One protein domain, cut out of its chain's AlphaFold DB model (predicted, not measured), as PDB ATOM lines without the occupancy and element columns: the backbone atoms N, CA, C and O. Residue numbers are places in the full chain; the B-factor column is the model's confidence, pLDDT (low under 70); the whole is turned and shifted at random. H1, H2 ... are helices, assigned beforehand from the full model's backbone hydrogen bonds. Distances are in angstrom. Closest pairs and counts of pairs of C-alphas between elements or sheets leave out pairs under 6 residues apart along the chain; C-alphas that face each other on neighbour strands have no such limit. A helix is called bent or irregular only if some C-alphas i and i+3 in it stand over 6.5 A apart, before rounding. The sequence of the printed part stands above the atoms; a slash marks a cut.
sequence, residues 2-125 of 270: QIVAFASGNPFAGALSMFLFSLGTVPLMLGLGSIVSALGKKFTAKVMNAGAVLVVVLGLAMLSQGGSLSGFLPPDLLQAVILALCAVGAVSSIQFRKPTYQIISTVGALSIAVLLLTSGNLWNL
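Overview. This is residues 2 to 125 of the 270 residues of the protein "DsbD_2 domain-containing protein" of bioreactor metagenome (UniProt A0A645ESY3). H3, H4 and H5 stand side by side, up and down in a flat row; H2 swings away from H3 as the other limb of an open V, with short H1 folded back at its far end. The printed part has 124 residues with five named helices, H1 to H5, all helix, extended: radius of gyration of the C-alphas 21.8 A, spans 60 by 46 by 21 A.

Along the chain. H1 is residues 2 to 8, from C-alpha 2 (25.859, -5.567, 12.077). H2, residues 11 to 38, assigned as one helix by its hydrogen bonds, is bent, C-alphas 24 and 27 being 6.7 A apart; its arms are H2a, 11 to 24, and H2b, 27 to 38. H3 is residues 41 to 70, 43.1 A; H4, 75 to 92, 25.7 A; H5, 99 to 125, 38.1 A, to C-alpha 125 (-10.867, 3.299, -15.464).

Arrangement. H1 and H2a touch only at the corner, closest C-alphas Ala 5 and Gly 14, 4.9 A. H2b and H3 are close but not clearly touching, closest C-alphas Val 36 and Thr 44, 7.2 A. Hairpin H3 and H4 touches at C-alphas Val 57 and Cys 86, 6.1 A, at a shallow tilt of 7 degrees; hairpin H4 and H5 at Val 91 and Thr 106, 5.6 A, at 23 degrees. O i to N i+4 pairs are within hydrogen-bond range throughout H1, H2a, H2b, H4 and H5, and 24 of 26 in H3.

Size, cuts and confidence. The farthest C-alphas, Gly 9 and Thr 100, are 64.8 A apart. The printed part has no cut and no long link. Residues 2 to 8 and 71 to 125 are among those with pLDDT under 70.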
ATOM      1  N   GLN A   2      26.419  -5.169  10.767       53.59
ATOM      2  CA  GLN A   2      25.859  -5.567  12.077       53.59
ATOM      3  C   GLN A   2      26.053  -7.066  12.409       53.59
ATOM      4  O   GLN A   2      26.300  -7.412  13.556       53.59
ATOM      5  N   ILE A   3      26.063  -7.945  11.399       61.31
ATOM      6  CA  ILE A   3      26.283  -9.395  11.565       61.31
ATOM      7  C   ILE A   3      27.697  -9.760  12.066       61.31
ATOM      8  O   ILE A   3      27.860 -10.752  12.763       61.31
ATOM      9  N   VAL A   4      28.719  -8.945  11.771       60.44
ATOM     10  CA  VAL A   4      30.125  -9.243  12.125       60.44
ATOM     11  C   VAL A   4      30.419  -8.912  13.596       60.44
ATOM     12  O   VAL A   4      31.231  -9.577  14.238       60.44
ATOM     13  N   ALA A   5      29.712  -7.930  14.164       57.31
ATOM     14  CA  ALA A   5      29.792  -7.597  15.586       57.31
ATOM     15  C   ALA A   5      29.074  -8.640  16.465       57.31
ATOM     16  O   ALA A   5      29.588  -9.001  17.519       57.31
ATOM     17  N   PHE A   6      27.938  -9.181  16.006       61.62
ATOM     18  CA  PHE A   6      27.236 -10.265  16.708       61.62
ATOM     19  C   PHE A   6      27.960 -11.614  16.610       61.62
ATOM     20  O   PHE A   6      27.957 -12.372  17.574       61.62
ATOM     21  N   ALA A   7      28.612 -11.907  15.480       61.72
ATOM     22  CA  ALA A   7      29.300 -13.183  15.268       61.72
ATOM     23  C   ALA A   7      30.640 -13.314  16.016       61.72
ATOM     24  O   ALA A   7      31.100 -14.429  16.241       61.72
ATOM     25  N   SER A   8      31.291 -12.202  16.381       65.19
ATOM     26  CA  SER A   8      32.650 -12.229  16.948       65.19
ATOM     27  C   SER A   8      32.707 -12.202  18.477       65.19
ATOM     28  O   SER A   8      33.749 -12.543  19.030       65.19
ATOM     29  N   GLY A   9      31.640 -11.781  19.169       75.19
ATOM     30  CA  GLY A   9      31.579 -11.723  20.642       75.19
ATOM     31  C   GLY A   9      32.639 -10.833  21.318       75.19
ATOM     32  O   GLY A   9      32.674 -10.747  22.541       75.19
ATOM     33  N   ASN A  10      33.501 -10.167  20.542       81.06
ATOM     34  CA  ASN A  10      34.648  -9.407  21.017       81.06
ATOM     35  C   ASN A  10      34.490  -7.928  20.618       81.06
ATOM     36  O   ASN A  10      34.433  -7.625  19.418       81.06
ATOM     37  N   PRO A  11      34.477  -6.987  21.585       82.88
ATOM     38  CA  PRO A  11      34.335  -5.555  21.308       82.88
ATOM     39  C   PRO A  11      35.421  -5.009  20.365       82.88
ATOM     40  O   PRO A  11      35.174  -4.055  19.625       82.88
ATOM     41  N   PHE A  12      36.600  -5.637  20.323       84.25
ATOM     42  CA  PHE A  12      37.720  -5.192  19.495       84.25
ATOM     43  C   PHE A  12      37.486  -5.404  17.986       84.25
ATOM     44  O   PHE A  12      37.871  -4.566  17.174       84.25
ATOM     45  N   ALA A  13      36.794  -6.480  17.589       81.56
ATOM     46  CA  ALA A  13      36.465  -6.748  16.183       81.56
ATOM     47  C   ALA A  13      35.369  -5.799  15.654       81.56
ATOM     48  O   ALA A  13      35.412  -5.341  14.506       81.56
ATOM     49  N   GLY A  14      34.417  -5.434  16.519       83.44
ATOM     50  CA  GLY A  14      33.443  -4.374  16.248       83.44
ATOM     51  C   GLY A  14      34.116  -3.011  16.054       83.44
ATOM     52  O   GLY A  14      33.836  -2.320  15.076       83.44
ATOM     53  N   ALA A  15      35.067  -2.658  16.925       87.19
ATOM     54  CA  ALA A  15      35.835  -1.418  16.803       87.19
ATOM     55  C   ALA A  15      36.670  -1.368  15.509       87.19
ATOM     56  O   ALA A  15      36.620  -0.372  14.788       87.19
ATOM     57  N   LEU A  16      37.371  -2.456  15.163       88.69
ATOM     58  CA  LEU A  16      38.167  -2.546  13.932       88.69
ATOM     59  C   LEU A  16      37.295  -2.408  12.671       88.69
ATOM     60  O   LEU A  16      37.675  -1.720  11.724       88.69
ATOM     61  N   SER A  17      36.107  -3.021  12.653       86.06
ATOM     62  CA  SER A  17      35.191  -2.930  11.506       86.06
ATOM     63  C   SER A  17      34.564  -1.538  11.352       86.06
ATOM     64  O   SER A  17      34.476  -1.034  10.230       86.06
ATOM     65  N   MET A  18      34.206  -0.873  12.456       86.50
ATOM     66  CA  MET A  18      33.772   0.534  12.458       86.50
ATOM     67  C   MET A  18      34.886   1.474  11.975       86.50
ATOM     68  O   MET A  18      34.630   2.401  11.200       86.50
ATOM     69  N   PHE A  19      36.129   1.207  12.383       91.31
ATOM     70  CA  PHE A  19      37.301   1.973  11.970       91.31
ATOM     71  C   PHE A  19      37.583   1.828  10.470       91.31
ATOM     72  O   PHE A  19      37.718   2.834   9.779       91.31
ATOM     73  N   LEU A  20      37.591   0.598   9.941       90.81
ATOM     74  CA  LEU A  20      37.818   0.336   8.514       90.81
ATOM     75  C   LEU A  20      36.701   0.896   7.623       90.81
ATOM     76  O   LEU A  20      36.984   1.436   6.554       90.81
ATOM     77  N   PHE A  21      35.441   0.831   8.065       89.06
ATOM     78  CA  PHE A  21      34.326   1.460   7.351       89.06
ATOM     79  C   PHE A  21      34.472   2.988   7.307       89.06
ATOM     80  O   PHE A  21      34.327   3.603   6.249       89.06
ATOM     81  N   SER A  22      34.835   3.596   8.440       91.12
ATOM     82  CA  SER A  22      35.101   5.036   8.513       91.12
ATOM     83  C   SER A  22      36.257   5.425   7.585       91.12
ATOM     84  O   SER A  22      36.093   6.320   6.758       91.12
ATOM     85  N   LEU A  23      37.373   4.687   7.619       93.69
ATOM     86  CA  LEU A  23      38.519   4.865   6.718       93.69
ATOM     87  C   LEU A  23      38.142   4.771   5.234       93.69
ATOM     88  O   LEU A  23      38.709   5.496   4.424       93.69
ATOM     89  N   GLY A  24      37.174   3.926   4.873       92.69
ATOM     90  CA  GLY A  24      36.682   3.820   3.497       92.69
ATOM     91  C   GLY A  24      35.863   5.031   3.034       92.69
ATOM     92  O   GLY A  24      35.915   5.402   1.863       92.69
ATOM     93  N   THR A  25      35.127   5.682   3.937       93.19
ATOM     94  CA  THR A  25      34.270   6.838   3.598       93.19
ATOM     95  C   THR A  25      34.994   8.186   3.672       93.19
ATOM     96  O   THR A  25      34.600   9.130   2.981       93.19
ATOM     97  N   VAL A  26      36.088   8.278   4.442       95.38
ATOM     98  CA  VAL A  26      36.892   9.504   4.613       95.38
ATOM     99  C   VAL A  26      37.426  10.062   3.281       95.38
ATOM    100  O   VAL A  26      37.213  11.250   3.035       95.38
ATOM    101  N   PRO A  27      38.043   9.267   2.381       92.88
ATOM    102  CA  PRO A  27      38.524   9.762   1.091       92.88
ATOM    103  C   PRO A  27      37.401  10.290   0.201       92.88
ATOM    104  O   PRO A  27      37.602  11.258  -0.525       92.88
ATOM    105  N   LEU A  28      36.212   9.687   0.268       93.12
ATOM    106  CA  LEU A  28      35.063  10.112  -0.529       93.12
ATOM    107  C   LEU A  28      34.512  11.450  -0.024       93.12
ATOM    108  O   LEU A  28      34.273  12.348  -0.829       93.12
ATOM    109  N   MET A  29      34.380  11.616   1.297       91.56
ATOM    110  CA  MET A  29      33.950  12.878   1.913       91.56
ATOM    111  C   MET A  29      34.964  14.011   1.686       91.56
ATOM    112  O   MET A  29      34.570  15.114   1.305       91.56
ATOM    113  N   LEU A  30      36.267  13.741   1.845       92.81
ATOM    114  CA  LEU A  30      37.335  14.705   1.544       92.81
ATOM    115  C   LEU A  30      37.441  15.007   0.043       92.81
ATOM    116  O   LEU A  30      37.657  16.157  -0.343       92.81
ATOM    117  N   GLY A  31      37.254  14.000  -0.808       92.81
ATOM    118  CA  GLY A  31      37.299  14.129  -2.261       92.81
ATOM    119  C   GLY A  31      36.182  15.028  -2.778       92.81
ATOM    120  O   GLY A  31      36.458  16.053  -3.401       92.81
ATOM    121  N   LEU A  32      34.928  14.719  -2.441       87.19
ATOM    122  CA  LEU A  32      33.788  15.571  -2.790       87.19
ATOM    123  C   LEU A  32      33.907  16.961  -2.161       87.19
ATOM    124  O   LEU A  32      33.659  17.951  -2.844       87.19
ATOM    125  N   GLY A  33      34.345  17.058  -0.901       86.19
ATOM    126  CA  GLY A  33      34.557  18.337  -0.224       86.19
ATOM    127  C   GLY A  33      35.588  19.226  -0.924       86.19
ATOM    128  O   GLY A  33      35.339  20.414  -1.123       86.19
ATOM    129  N   SER A  34      36.718  18.661  -1.361       89.44
ATOM    130  CA  SER A  34      37.756  19.416  -2.078       89.44
ATOM    131  C   SER A  34      37.301  19.853  -3.473       89.44
ATOM    132  O   SER A  34      37.510  21.007  -3.842       89.44
ATOM    133  N   ILE A  35      36.594  18.988  -4.209       87.88
ATOM    134  CA  ILE A  35      36.010  19.312  -5.520       87.88
ATOM    135  C   ILE A  35      34.963  20.425  -5.386       87.88
ATOM    136  O   ILE A  35      34.973  21.384  -6.157       87.88
ATOM    137  N   VAL A  36      34.085  20.341  -4.382       81.06
ATOM    138  CA  VAL A  36      33.060  21.363  -4.109       81.06
ATOM    139  C   VAL A  36      33.685  22.682  -3.651       81.06
ATOM    140  O   VAL A  36      33.193  23.742  -4.034       81.06
ATOM    141  N   SER A  37      34.786  22.640  -2.898       81.94
ATOM    142  CA  SER A  37      35.525  23.836  -2.466       81.94
ATOM    143  C   SER A  37      36.290  24.507  -3.617       81.94
ATOM    144  O   SER A  37      36.397  25.733  -3.670       81.94
ATOM    145  N   ALA A  38      36.767  23.722  -4.588       84.00
ATOM    146  CA  ALA A  38      37.398  24.229  -5.808       84.00
ATOM    147  C   ALA A  38      36.391  24.858  -6.796       84.00
ATOM    148  O   ALA A  38      36.771  25.669  -7.644       84.00
ATOM    149  N   LEU A  39      35.100  24.523  -6.690       77.38
ATOM    150  CA  LEU A  39      34.032  25.114  -7.496       77.38
ATOM    151  C   LEU A  39      33.692  26.519  -6.970       77.38
ATOM    152  O   LEU A  39      33.206  26.697  -5.858       77.38
ATOM    153  N   GLY A  40      33.953  27.547  -7.783       78.19
ATOM    154  CA  GLY A  40      33.829  28.951  -7.372       78.19
ATOM    155  C   GLY A  40      32.429  29.375  -6.893       78.19
ATOM    156  O   GLY A  40      31.411  28.805  -7.284       78.19
ATOM    157  N   LYS A  41      32.372  30.476  -6.122       75.50
ATOM    158  CA  LYS A  41      31.184  30.998  -5.394       75.50
ATOM    159  C   LYS A  41      29.872  31.058  -6.198       75.50
ATOM    160  O   LYS A  41      28.790  30.932  -5.633       75.50
ATOM    161  N   LYS A  42      29.949  31.260  -7.519       73.12
ATOM    162  CA  LYS A  42      28.783  31.355  -8.418       73.12
ATOM    163  C   LYS A  42      28.170  29.984  -8.747       73.12
ATOM    164  O   LYS A  42      26.978  29.901  -9.027       73.12
ATOM    165  N   PHE A  43      28.977  28.922  -8.718       71.94
ATOM    166  CA  PHE A  43      28.548  27.547  -8.967       71.94
ATOM    167  C   PHE A  43      28.031  26.895  -7.683       71.94
ATOM    168  O   PHE A  43      26.974  26.272  -7.710       71.94
ATOM    169  N   THR A  44      28.688  27.143  -6.543       77.00
ATOM    170  CA  THR A  44      28.250  26.660  -5.222       77.00
ATOM    171  C   THR A  44      26.814  27.079  -4.905       77.00
ATOM    172  O   THR A  44      26.033  26.259  -4.439       77.00
ATOM    173  N   ALA A  45      26.418  28.317  -5.227       74.75
ATOM    174  CA  ALA A  45      25.047  28.789  -5.019       74.75
ATOM    175  C   ALA A  45      24.006  28.006  -5.846       74.75
ATOM    176  O   ALA A  45      22.943  27.657  -5.336       74.75
ATOM    177  N   LYS A  46      24.317  27.675  -7.110       69.38
ATOM    178  CA  LYS A  46      23.435  26.845  -7.950       69.38
ATOM    179  C   LYS A  46      23.394  25.392  -7.477       69.38
ATOM    180  O   LYS A  46      22.322  24.794  -7.464       69.38
ATOM    181  N   VAL A  47      24.535  24.845  -7.057       76.38
ATOM    182  CA  VAL A  47      24.637  23.479  -6.522       76.38
ATOM    183  C   VAL A  47      23.896  23.341  -5.195       76.38
ATOM    184  O   VAL A  47      23.198  22.353  -5.014       76.38
ATOM    185  N   MET A  48      23.974  24.326  -4.294       76.56
ATOM    186  CA  MET A  48      23.227  24.304  -3.029       76.56
ATOM    187  C   MET A  48      21.713  24.307  -3.258       76.56
ATOM    188  O   MET A  48      21.010  23.534  -2.612       76.56
ATOM    189  N   ASN A  49      21.209  25.098  -4.212       74.25
ATOM    190  CA  ASN A  49      19.784  25.086  -4.555       74.25
ATOM    191  C   ASN A  49      19.352  23.739  -5.158       74.25
ATOM    192  O   ASN A  49      18.322  23.200  -4.763       74.25
ATOM    193  N   ALA A  50      20.149  23.160  -6.063       75.25
ATOM    194  CA  ALA A  50      19.865  21.839  -6.633       75.25
ATOM    195  C   ALA A  50      19.941  20.716  -5.579       75.25
ATOM    196  O   ALA A  50      19.089  19.830  -5.547       75.25
ATOM    197  N   GLY A  51      20.931  20.779  -4.685       76.81
ATOM    198  CA  GLY A  51      21.118  19.829  -3.592       76.81
ATOM    199  C   GLY A  51      19.983  19.881  -2.572       76.81
ATOM    200  O   GLY A  51      19.490  18.834  -2.169       76.81
ATOM    201  N   ALA A  52      19.509  21.077  -2.211       76.81
ATOM    202  CA  ALA A  52      18.370  21.238  -1.309       76.81
ATOM    203  C   ALA A  52      17.094  20.600  -1.879       76.81
ATOM    204  O   ALA A  52      16.405  19.868  -1.172       76.81
ATOM    205  N   VAL A  53      16.815  20.805  -3.172       76.56
ATOM    206  CA  VAL A  53      15.673  20.172  -3.852       76.56
ATOM    207  C   VAL A  53      15.818  18.651  -3.844       76.56
ATOM    208  O   VAL A  53      14.877  17.950  -3.484       76.56
ATOM    209  N   LEU A  54      17.005  18.133  -4.168       74.75
ATOM    210  CA  LEU A  54      17.266  16.693  -4.183       74.75
ATOM    211  C   LEU A  54      17.094  16.054  -2.798       74.75
ATOM    212  O   LEU A  54      16.465  15.004  -2.691       74.75
ATOM    213  N   VAL A  55      17.601  16.690  -1.738       82.56
ATOM    214  CA  VAL A  55      17.460  16.206  -0.353       82.56
ATOM    215  C   VAL A  55      15.994  16.188   0.079       82.56
ATOM    216  O   VAL A  55      15.557  15.213   0.687       82.56
ATOM    217  N   VAL A  56      15.216  17.219  -0.266       81.31
ATOM    218  CA  VAL A  56      13.776  17.265   0.035       81.31
ATOM    219  C   VAL A  56      13.024  16.145  -0.688       81.31
ATOM    220  O   VAL A  56      12.210  15.466  -0.066       81.31
ATOM    221  N   VAL A  57      13.331  15.895  -1.965       75.38
ATOM    222  CA  VAL A  57      12.722  14.803  -2.749       75.38
ATOM    223  C   VAL A  57      13.056  13.437  -2.143       75.38
ATOM    224  O   VAL A  57      12.161  12.613  -1.949       75.38
ATOM    225  N   LEU A  58      14.325  13.200  -1.795       69.12
ATOM    226  CA  LEU A  58      14.752  11.937  -1.187       69.12
ATOM    227  C   LEU A  58      14.128  11.742   0.204       69.12
ATOM    228  O   LEU A  58      13.706  10.639   0.545       69.12
ATOM    229  N   GLY A  59      14.029  12.819   0.988       81.50
ATOM    230  CA  GLY A  59      13.393  12.819   2.305       81.50
ATOM    231  C   GLY A  59      11.905  12.482   2.234       81.50
ATOM    232  O   GLY A  59      11.443  11.609   2.968       81.50
ATOM    233  N   LEU A  60      11.166  13.095   1.302       72.31
ATOM    234  CA  LEU A  60       9.758  12.760   1.062       72.31
ATOM    235  C   LEU A  60       9.583  11.306   0.601       72.31
ATOM    236  O   LEU A  60       8.641  10.645   1.034       72.31
ATOM    237  N   ALA A  61      10.492  10.789  -0.229       71.38
ATOM    238  CA  ALA A  61      10.452   9.400  -0.689       71.38
ATOM    239  C   ALA A  61      10.718   8.384   0.438       71.38
ATOM    240  O   ALA A  61      10.164   7.288   0.423       71.38
ATOM    241  N   MET A  62      11.549   8.723   1.423       77.19
ATOM    242  CA  MET A  62      11.764   7.871   2.602       77.19
ATOM    243  C   MET A  62      10.583   7.957   3.574       77.19
ATOM    244  O   MET A  62      10.154   6.946   4.133       77.19
ATOM    245  N   LEU A  63      10.004   9.149   3.727       78.00
ATOM    246  CA  LEU A  63       8.811   9.363   4.543       78.00
ATOM    247  C   LEU A  63       7.587   8.637   3.965       78.00
ATOM    248  O   LEU A  63       6.750   8.151   4.718       78.00
ATOM    249  N   SER A  64       7.508   8.498   2.640       63.75
ATOM    250  CA  SER A  64       6.436   7.761   1.969       63.75
ATOM    251  C   SER A  64       6.507   6.260   2.185       63.75
ATOM    252  O   SER A  64       5.494   5.619   2.471       63.75
ATOM    253  N   GLN A  65       7.721   5.713   2.130       70.50
ATOM    254  CA  GLN A  65       7.992   4.318   2.452       70.50
ATOM    255  C   GLN A  65       7.664   4.042   3.926       70.50
ATOM    256  O   GLN A  65       7.017   3.041   4.226       70.50
ATOM    257  N   GLY A  66       8.001   4.967   4.834       75.19
ATOM    258  CA  GLY A  66       7.611   4.888   6.246       75.19
ATOM    259  C   GLY A  66       6.098   5.009   6.481       75.19
ATOM    260  O   GLY A  66       5.534   4.259   7.277       75.19
ATOM    261  N   GLY A  67       5.420   5.903   5.757       71.25
ATOM    262  CA  GLY A  67       3.969   6.104   5.839       71.25
ATOM    263  C   GLY A  67       3.172   4.887   5.365       71.25
ATOM    264  O   GLY A  67       2.200   4.506   6.017       71.25
ATOM    265  N   SER A  68       3.636   4.216   4.306       61.94
ATOM    266  CA  SER A  68       3.055   2.960   3.807       61.94
ATOM    267  C   SER A  68       3.107   1.831   4.851       61.94
ATOM    268  O   SER A  68       2.157   1.063   4.986       61.94
ATOM    269  N   LEU A  69       4.164   1.778   5.672       65.75
ATOM    270  CA  LEU A  69       4.258   0.821   6.783       65.75
ATOM    271  C   LEU A  69       3.335   1.155   7.967       65.75
ATOM    272  O   LEU A  69       2.988   0.253   8.726       65.75
ATOM    273  N   SER A  70       2.932   2.420   8.138       75.00
ATOM    274  CA  SER A  70       2.074   2.850   9.256       75.00
ATOM    275  C   SER A  70       0.595   2.474   9.091       75.00
ATOM    276  O   SER A  70      -0.165   2.555  10.053       75.00
ATOM    277  N   GLY A  71       0.177   2.058   7.886       66.06
ATOM    278  CA  GLY A  71      -1.186   1.592   7.602       66.06
ATOM    279  C   GLY A  71      -2.281   2.665   7.668       66.06
ATOM    280  O   GLY A  71      -3.456   2.326   7.575       66.06
ATOM    281  N   PHE A  72      -1.924   3.946   7.827       65.12
ATOM    282  CA  PHE A  72      -2.881   5.024   8.110       65.12
ATOM    283  C   PHE A  72      -3.415   5.750   6.856       65.12
ATOM    284  O   PHE A  72      -4.361   6.526   6.956       65.12
ATOM    285  N   LEU A  73      -2.831   5.522   5.668       55.97
ATOM    286  CA  LEU A  73      -3.198   6.208   4.418       55.97
ATOM    287  C   LEU A  73      -3.145   5.254   3.206       55.97
ATOM    288  O   LEU A  73      -2.213   4.450   3.121       55.97
ATOM    289  N   PRO A  74      -4.091   5.346   2.249       67.56
ATOM    290  CA  PRO A  74      -4.031   4.578   1.010       67.56
ATOM    291  C   PRO A  74      -2.806   5.001   0.173       67.56
ATOM    292  O   PRO A  74      -2.542   6.203   0.036       67.56
ATOM    293  N   PRO A  75      -2.051   4.039  -0.392       63.31
ATOM    294  CA  PRO A  75      -0.783   4.297  -1.080       63.31
ATOM    295  C   PRO A  75      -0.933   5.232  -2.292       63.31
ATOM    296  O   PRO A  75      -0.031   6.022  -2.569       63.31
ATOM    297  N   ASP A  76      -2.094   5.222  -2.951       64.75
ATOM    298  CA  ASP A  76      -2.350   5.995  -4.173       64.75
ATOM    299  C   ASP A  76      -2.440   7.508  -3.930       64.75
ATOM    300  O   ASP A  76      -1.901   8.309  -4.699       64.75
ATOM    301  N   LEU A  77      -3.056   7.924  -2.816       64.62
ATOM    302  CA  LEU A  77      -3.173   9.342  -2.456       64.62
ATOM    303  C   LEU A  77      -1.809   9.917  -2.056       64.62
ATOM    304  O   LEU A  77      -1.458  11.044  -2.408       64.62
ATOM    305  N   LEU A  78      -1.019   9.122  -1.335       64.31
ATOM    306  CA  LEU A  78       0.281   9.537  -0.829       64.31
ATOM    307  C   LEU A  78       1.305   9.657  -1.969       64.31
ATOM    308  O   LEU A  78       2.059  10.631  -2.027       64.31
ATOM    309  N   GLN A  79       1.268   8.734  -2.932       65.44
ATOM    310  CA  GLN A  79       2.115   8.781  -4.124       65.44
ATOM    311  C   GLN A  79       1.772   9.969  -5.042       65.44
ATOM    312  O   GLN A  79       2.682  10.606  -5.584       65.44
ATOM    313  N   ALA A  80       0.489  10.342  -5.144       63.78
ATOM    314  CA  ALA A  80       0.043  11.518  -5.893       63.78
ATOM    315  C   ALA A  80       0.507  12.845  -5.260       63.78
ATOM    316  O   ALA A  80       1.015  13.723  -5.963       63.78
ATOM    317  N   VAL A  81       0.399  12.985  -3.932       69.31
ATOM    318  CA  VAL A  81       0.843  14.192  -3.208       69.31
ATOM    319  C   VAL A  81       2.357  14.389  -3.331       69.31
ATOM    320  O   VAL A  81       2.821  15.514  -3.522       69.31
ATOM    321  N   ILE A  82       3.136  13.309  -3.295       66.94
ATOM    322  CA  ILE A  82       4.598  13.381  -3.418       66.94
ATOM    323  C   ILE A  82       5.025  13.752  -4.833       66.94
ATOM    324  O   ILE A  82       5.873  14.625  -4.989       66.94
ATOM    325  N   LEU A  83       4.440  13.146  -5.871       68.12
ATOM    326  CA  LEU A  83       4.756  13.513  -7.257       68.12
ATOM    327  C   LEU A  83       4.386  14.971  -7.559       68.12
ATOM    328  O   LEU A  83       5.161  15.667  -8.215       68.12
ATOM    329  N   ALA A  84       3.262  15.454  -7.023       68.06
ATOM    330  CA  ALA A  84       2.866  16.853  -7.142       68.06
ATOM    331  C   ALA A  84       3.854  17.794  -6.428       68.06
ATOM    332  O   ALA A  84       4.319  18.762  -7.029       68.06
ATOM    333  N   LEU A  85       4.245  17.491  -5.184       67.88
ATOM    334  CA  LEU A  85       5.219  18.292  -4.428       67.88
ATOM    335  C   LEU A  85       6.619  18.266  -5.062       67.88
ATOM    336  O   LEU A  85       7.283  19.301  -5.113       67.88
ATOM    337  N   CYS A  86       7.051  17.125  -5.602       61.75
ATOM    338  CA  CYS A  86       8.317  16.991  -6.322       61.75
ATOM    339  C   CYS A  86       8.317  17.782  -7.637       61.75
ATOM    340  O   CYS A  86       9.294  18.473  -7.926       61.75
ATOM    341  N   ALA A  87       7.227  17.737  -8.414       68.88
ATOM    342  CA  ALA A  87       7.093  18.518  -9.645       68.88
ATOM    343  C   ALA A  87       7.098  20.028  -9.353       68.88
ATOM    344  O   ALA A  87       7.814  20.786 -10.010       68.88
ATOM    345  N   VAL A  88       6.379  20.463  -8.314       69.88
ATOM    346  CA  VAL A  88       6.366  21.863  -7.864       69.88
ATOM    347  C   VAL A  88       7.745  22.303  -7.367       69.88
ATOM    348  O   VAL A  88       8.224  23.364  -7.765       69.88
ATOM    349  N   GLY A  89       8.420  21.483  -6.557       66.00
ATOM    350  CA  GLY A  89       9.761  21.773  -6.042       66.00
ATOM    351  C   GLY A  89      10.818  21.862  -7.145       66.00
ATOM    352  O   GLY A  89      11.610  22.807  -7.168       66.00
ATOM    353  N   ALA A  90      10.794  20.934  -8.106       65.25
ATOM    354  CA  ALA A  90      11.703  20.943  -9.249       65.25
ATOM    355  C   ALA A  90      11.512  22.202 -10.104       65.25
ATOM    356  O   ALA A  90      12.486  22.863 -10.465       65.25
ATOM    357  N   VAL A  91      10.266  22.589 -10.371       63.28
ATOM    358  CA  VAL A  91       9.975  23.730 -11.245       63.28
ATOM    359  C   VAL A  91      10.194  25.066 -10.536       63.28
ATOM    360  O   VAL A  91      10.686  26.011 -11.152       63.28
ATOM    361  N   SER A  92       9.934  25.138  -9.230       58.28
ATOM    362  CA  SER A  92      10.218  26.330  -8.423       58.28
ATOM    363  C   SER A  92      11.721  26.597  -8.261       58.28
ATOM    364  O   SER A  92      12.114  27.726  -7.971       58.28
ATOM    365  N   SER A  93      12.571  25.586  -8.476       62.75
ATOM    366  CA  SER A  93      14.032  25.728  -8.446       62.75
ATOM    367  C   SER A  93      14.622  26.326  -9.733       62.75
ATOM    368  O   SER A  93      15.770  26.783  -9.740       62.75
ATOM    369  N   ILE A  94      13.835  26.391 -10.815       61.28
ATOM    370  CA  ILE A  94      14.251  27.005 -12.076       61.28
ATOM    371  C   ILE A  94      14.106  28.527 -11.938       61.28
ATOM    372  O   ILE A  94      13.012  29.098 -11.960       61.28
ATOM    373  N   GLN A  95      15.241  29.207 -11.778       50.50
ATOM    374  CA  GLN A  95      15.317  30.667 -11.727       50.50
ATOM    375  C   GLN A  95      15.044  31.275 -13.115       50.50
ATOM    376  O   GLN A  95      15.967  31.638 -13.847       50.50
ATOM    377  N   PHE A  96      13.768  31.401 -13.489       53.28
ATOM    378  CA  PHE A  96      13.363  32.218 -14.634       53.28
ATOM    379  C   PHE A  96      13.465  33.708 -14.284       53.28
ATOM    380  O   PHE A  96      13.021  34.167 -13.237       53.28
ATOM    381  N   ARG A  97      14.037  34.485 -15.208       57.31
ATOM    382  CA  ARG A  97      14.387  35.910 -15.054       57.31
ATOM    383  C   ARG A  97      13.184  36.865 -14.924       57.31
ATOM    384  O   ARG A  97      13.389  38.040 -14.635       57.31
ATOM    385  N   LYS A  98      11.947  36.400 -15.145       55.03
ATOM    386  CA  LYS A  98      10.720  37.183 -14.924       55.03
ATOM    387  C   LYS A  98       9.665  36.354 -14.173       55.03
ATOM    388  O   LYS A  98       9.438  35.205 -14.559       55.03
ATOM    389  N   PRO A  99       8.980  36.945 -13.172       57.78
ATOM    390  CA  PRO A  99       8.088  36.227 -12.253       57.78
ATOM    391  C   PRO A  99       6.889  35.579 -12.962       57.78
ATOM    392  O   PRO A  99       6.435  34.510 -12.569       57.78
ATOM    393  N   THR A 100       6.432  36.161 -14.072       61.28
ATOM    394  CA  THR A 100       5.319  35.631 -14.871       61.28
ATOM    395  C   THR A 100       5.624  34.251 -15.468       61.28
ATOM    396  O   THR A 100       4.754  33.388 -15.478       61.28
ATOM    397  N   TYR A 101       6.865  33.991 -15.905       58.38
ATOM    398  CA  TYR A 101       7.232  32.690 -16.487       58.38
ATOM    399  C   TYR A 101       7.469  31.604 -15.427       58.38
ATOM    400  O   TYR A 101       7.263  30.432 -15.725       58.38
ATOM    401  N   GLN A 102       7.822  31.968 -14.186       59.91
ATOM    402  CA  GLN A 102       7.880  30.999 -13.079       59.91
ATOM    403  C   GLN A 102       6.487  30.469 -12.721       59.91
ATOM    404  O   GLN A 102       6.323  29.268 -12.518       59.91
ATOM    405  N   ILE A 103       5.470  31.337 -12.706       60.22
ATOM    406  CA  ILE A 103       4.084  30.933 -12.422       60.22
ATOM    407  C   ILE A 103       3.538  30.062 -13.563       60.22
ATOM    408  O   ILE A 103       2.984  28.999 -13.314       60.22
ATOM    409  N   ILE A 104       3.770  30.444 -14.823       63.31
ATOM    410  CA  ILE A 104       3.313  29.654 -15.981       63.31
ATOM    411  C   ILE A 104       4.005  28.281 -16.024       63.31
ATOM    412  O   ILE A 104       3.353  27.276 -16.291       63.31
ATOM    413  N   SER A 105       5.306  28.213 -15.715       62.38
ATOM    414  CA  SER A 105       6.045  26.946 -15.698       62.38
ATOM    415  C   SER A 105       5.598  26.033 -14.555       62.38
ATOM    416  O   SER A 105       5.456  24.831 -14.775       62.38
ATOM    417  N   THR A 106       5.373  26.575 -13.351       61.56
ATOM    418  CA  THR A 106       4.902  25.793 -12.190       61.56
ATOM    419  C   THR A 106       3.487  25.282 -12.411       61.56
ATOM    420  O   THR A 106       3.260  24.092 -12.234       61.56
ATOM    421  N   VAL A 107       2.568  26.123 -12.896       61.81
ATOM    422  CA  VAL A 107       1.193  25.724 -13.244       61.81
ATOM    423  C   VAL A 107       1.184  24.711 -14.393       61.81
ATOM    424  O   VAL A 107       0.450  23.729 -14.329       61.81
ATOM    425  N   GLY A 108       2.048  24.884 -15.397       66.69
ATOM    426  CA  GLY A 108       2.215  23.938 -16.500       66.69
ATOM    427  C   GLY A 108       2.678  22.562 -16.023       66.69
ATOM    428  O   GLY A 108       2.045  21.557 -16.334       66.69
ATOM    429  N   ALA A 109       3.717  22.498 -15.193       64.12
ATOM    430  CA  ALA A 109       4.209  21.236 -14.649       64.12
ATOM    431  C   ALA A 109       3.225  20.572 -13.671       64.12
ATOM    432  O   ALA A 109       3.108  19.350 -13.675       64.12
ATOM    433  N   LEU A 110       2.483  21.359 -12.883       63.91
ATOM    434  CA  LEU A 110       1.414  20.864 -12.010       63.91
ATOM    435  C   LEU A 110       0.257  20.304 -12.847       63.91
ATOM    436  O   LEU A 110      -0.230  19.220 -12.558       63.91
ATOM    437  N   SER A 111      -0.119  20.981 -13.937       60.41
ATOM    438  CA  SER A 111      -1.156  20.510 -14.861       60.41
ATOM    439  C   SER A 111      -0.743  19.243 -15.612       60.41
ATOM    440  O   SER A 111      -1.554  18.337 -15.738       60.41
ATOM    441  N   ILE A 112       0.524  19.125 -16.028       66.00
ATOM    442  CA  ILE A 112       1.074  17.928 -16.679       66.00
ATOM    443  C   ILE A 112       1.195  16.771 -15.682       66.00
ATOM    444  O   ILE A 112       0.839  15.648 -16.020       66.00
ATOM    445  N   ALA A 113       1.635  17.025 -14.446       61.84
ATOM    446  CA  ALA A 113       1.666  16.011 -13.393       61.84
ATOM    447  C   ALA A 113       0.250  15.521 -13.047       61.84
ATOM    448  O   ALA A 113       0.030  14.318 -12.943       61.84
ATOM    449  N   VAL A 114      -0.726  16.430 -12.949       63.72
ATOM    450  CA  VAL A 114      -2.145  16.096 -12.754       63.72
ATOM    451  C   VAL A 114      -2.701  15.327 -13.957       63.72
ATOM    452  O   VAL A 114      -3.366  14.319 -13.754       63.72
ATOM    453  N   LEU A 115      -2.372  15.714 -15.195       62.28
ATOM    454  CA  LEU A 115      -2.772  14.995 -16.412       62.28
ATOM    455  C   LEU A 115      -2.198  13.575 -16.458       62.28
ATOM    456  O   LEU A 115      -2.947  12.637 -16.723       62.28
ATOM    457  N   LEU A 116      -0.918  13.396 -16.118       59.16
ATOM    458  CA  LEU A 116      -0.263  12.086 -16.050       59.16
ATOM    459  C   LEU A 116      -0.864  11.191 -14.953       59.16
ATOM    460  O   LEU A 116      -1.055   9.993 -15.172       59.16
ATOM    461  N   LEU A 117      -1.243  11.774 -13.812       56.06
ATOM    462  CA  LEU A 117      -1.970  11.085 -12.740       56.06
ATOM    463  C   LEU A 117      -3.402  10.721 -13.164       56.06
ATOM    464  O   LEU A 117      -3.854   9.608 -12.899       56.06
ATOM    465  N   THR A 118      -4.108  11.601 -13.884       50.66
ATOM    466  CA  THR A 118      -5.439  11.287 -14.431       50.66
ATOM    467  C   THR A 118      -5.385  10.261 -15.557       50.66
ATOM    468  O   THR A 118      -6.307   9.466 -15.654       50.66
ATOM    469  N   SER A 119      -4.313  10.191 -16.356       53.31
ATOM    470  CA  SER A 119      -4.126   9.130 -17.356       53.31
ATOM    471  C   SER A 119      -3.695   7.796 -16.742       53.31
ATOM    472  O   SER A 119      -4.090   6.751 -17.249       53.31
ATOM    473  N   GLY A 120      -2.960   7.812 -15.622       52.59
ATOM    474  CA  GLY A 120      -2.724   6.617 -14.802       52.59
ATOM    475  C   GLY A 120      -4.023   6.093 -14.180       52.59
ATOM    476  O   GLY A 120      -4.288   4.895 -14.207       52.59
ATOM    477  N   ASN A 121      -4.899   7.000 -13.738       52.28
ATOM    478  CA  ASN A 121      -6.256   6.664 -13.304       52.28
ATOM    479  C   ASN A 121      -7.207   6.319 -14.465       52.28
ATOM    480  O   ASN A 121      -8.155   5.576 -14.252       52.28
ATOM    481  N   LEU A 122      -6.962   6.793 -15.693       43.66
ATOM    482  CA  LEU A 122      -7.740   6.433 -16.885       43.66
ATOM    483  C   LEU A 122      -7.359   5.048 -17.418       43.66
ATOM    484  O   LEU A 122      -8.221   4.352 -17.935       43.66
ATOM    485  N   TRP A 123      -6.114   4.606 -17.238       42.03
ATOM    486  CA  TRP A 123      -5.752   3.200 -17.433       42.03
ATOM    487  C   TRP A 123      -6.377   2.296 -16.366       42.03
ATOM    488  O   TRP A 123      -6.751   1.177 -16.703       42.03
ATOM    489  N   ASN A 124      -6.590   2.792 -15.138       46.94
ATOM    490  CA  ASN A 124      -7.409   2.115 -14.121       46.94
ATOM    491  C   ASN A 124      -8.921   2.155 -14.439       46.94
ATOM    492  O   ASN A 124      -9.620   1.191 -14.161       46.94
ATOM    493  N   LEU A 125      -9.449   3.214 -15.070       42.25
ATOM    494  CA  LEU A 125     -10.867   3.299 -15.464       42.25
ATOM    495  C   LEU A 125     -11.187   2.514 -16.747       42.25
ATOM    496  O   LEU A 125     -12.258   1.930 -16.848       42.25
TER     497      LEU A 125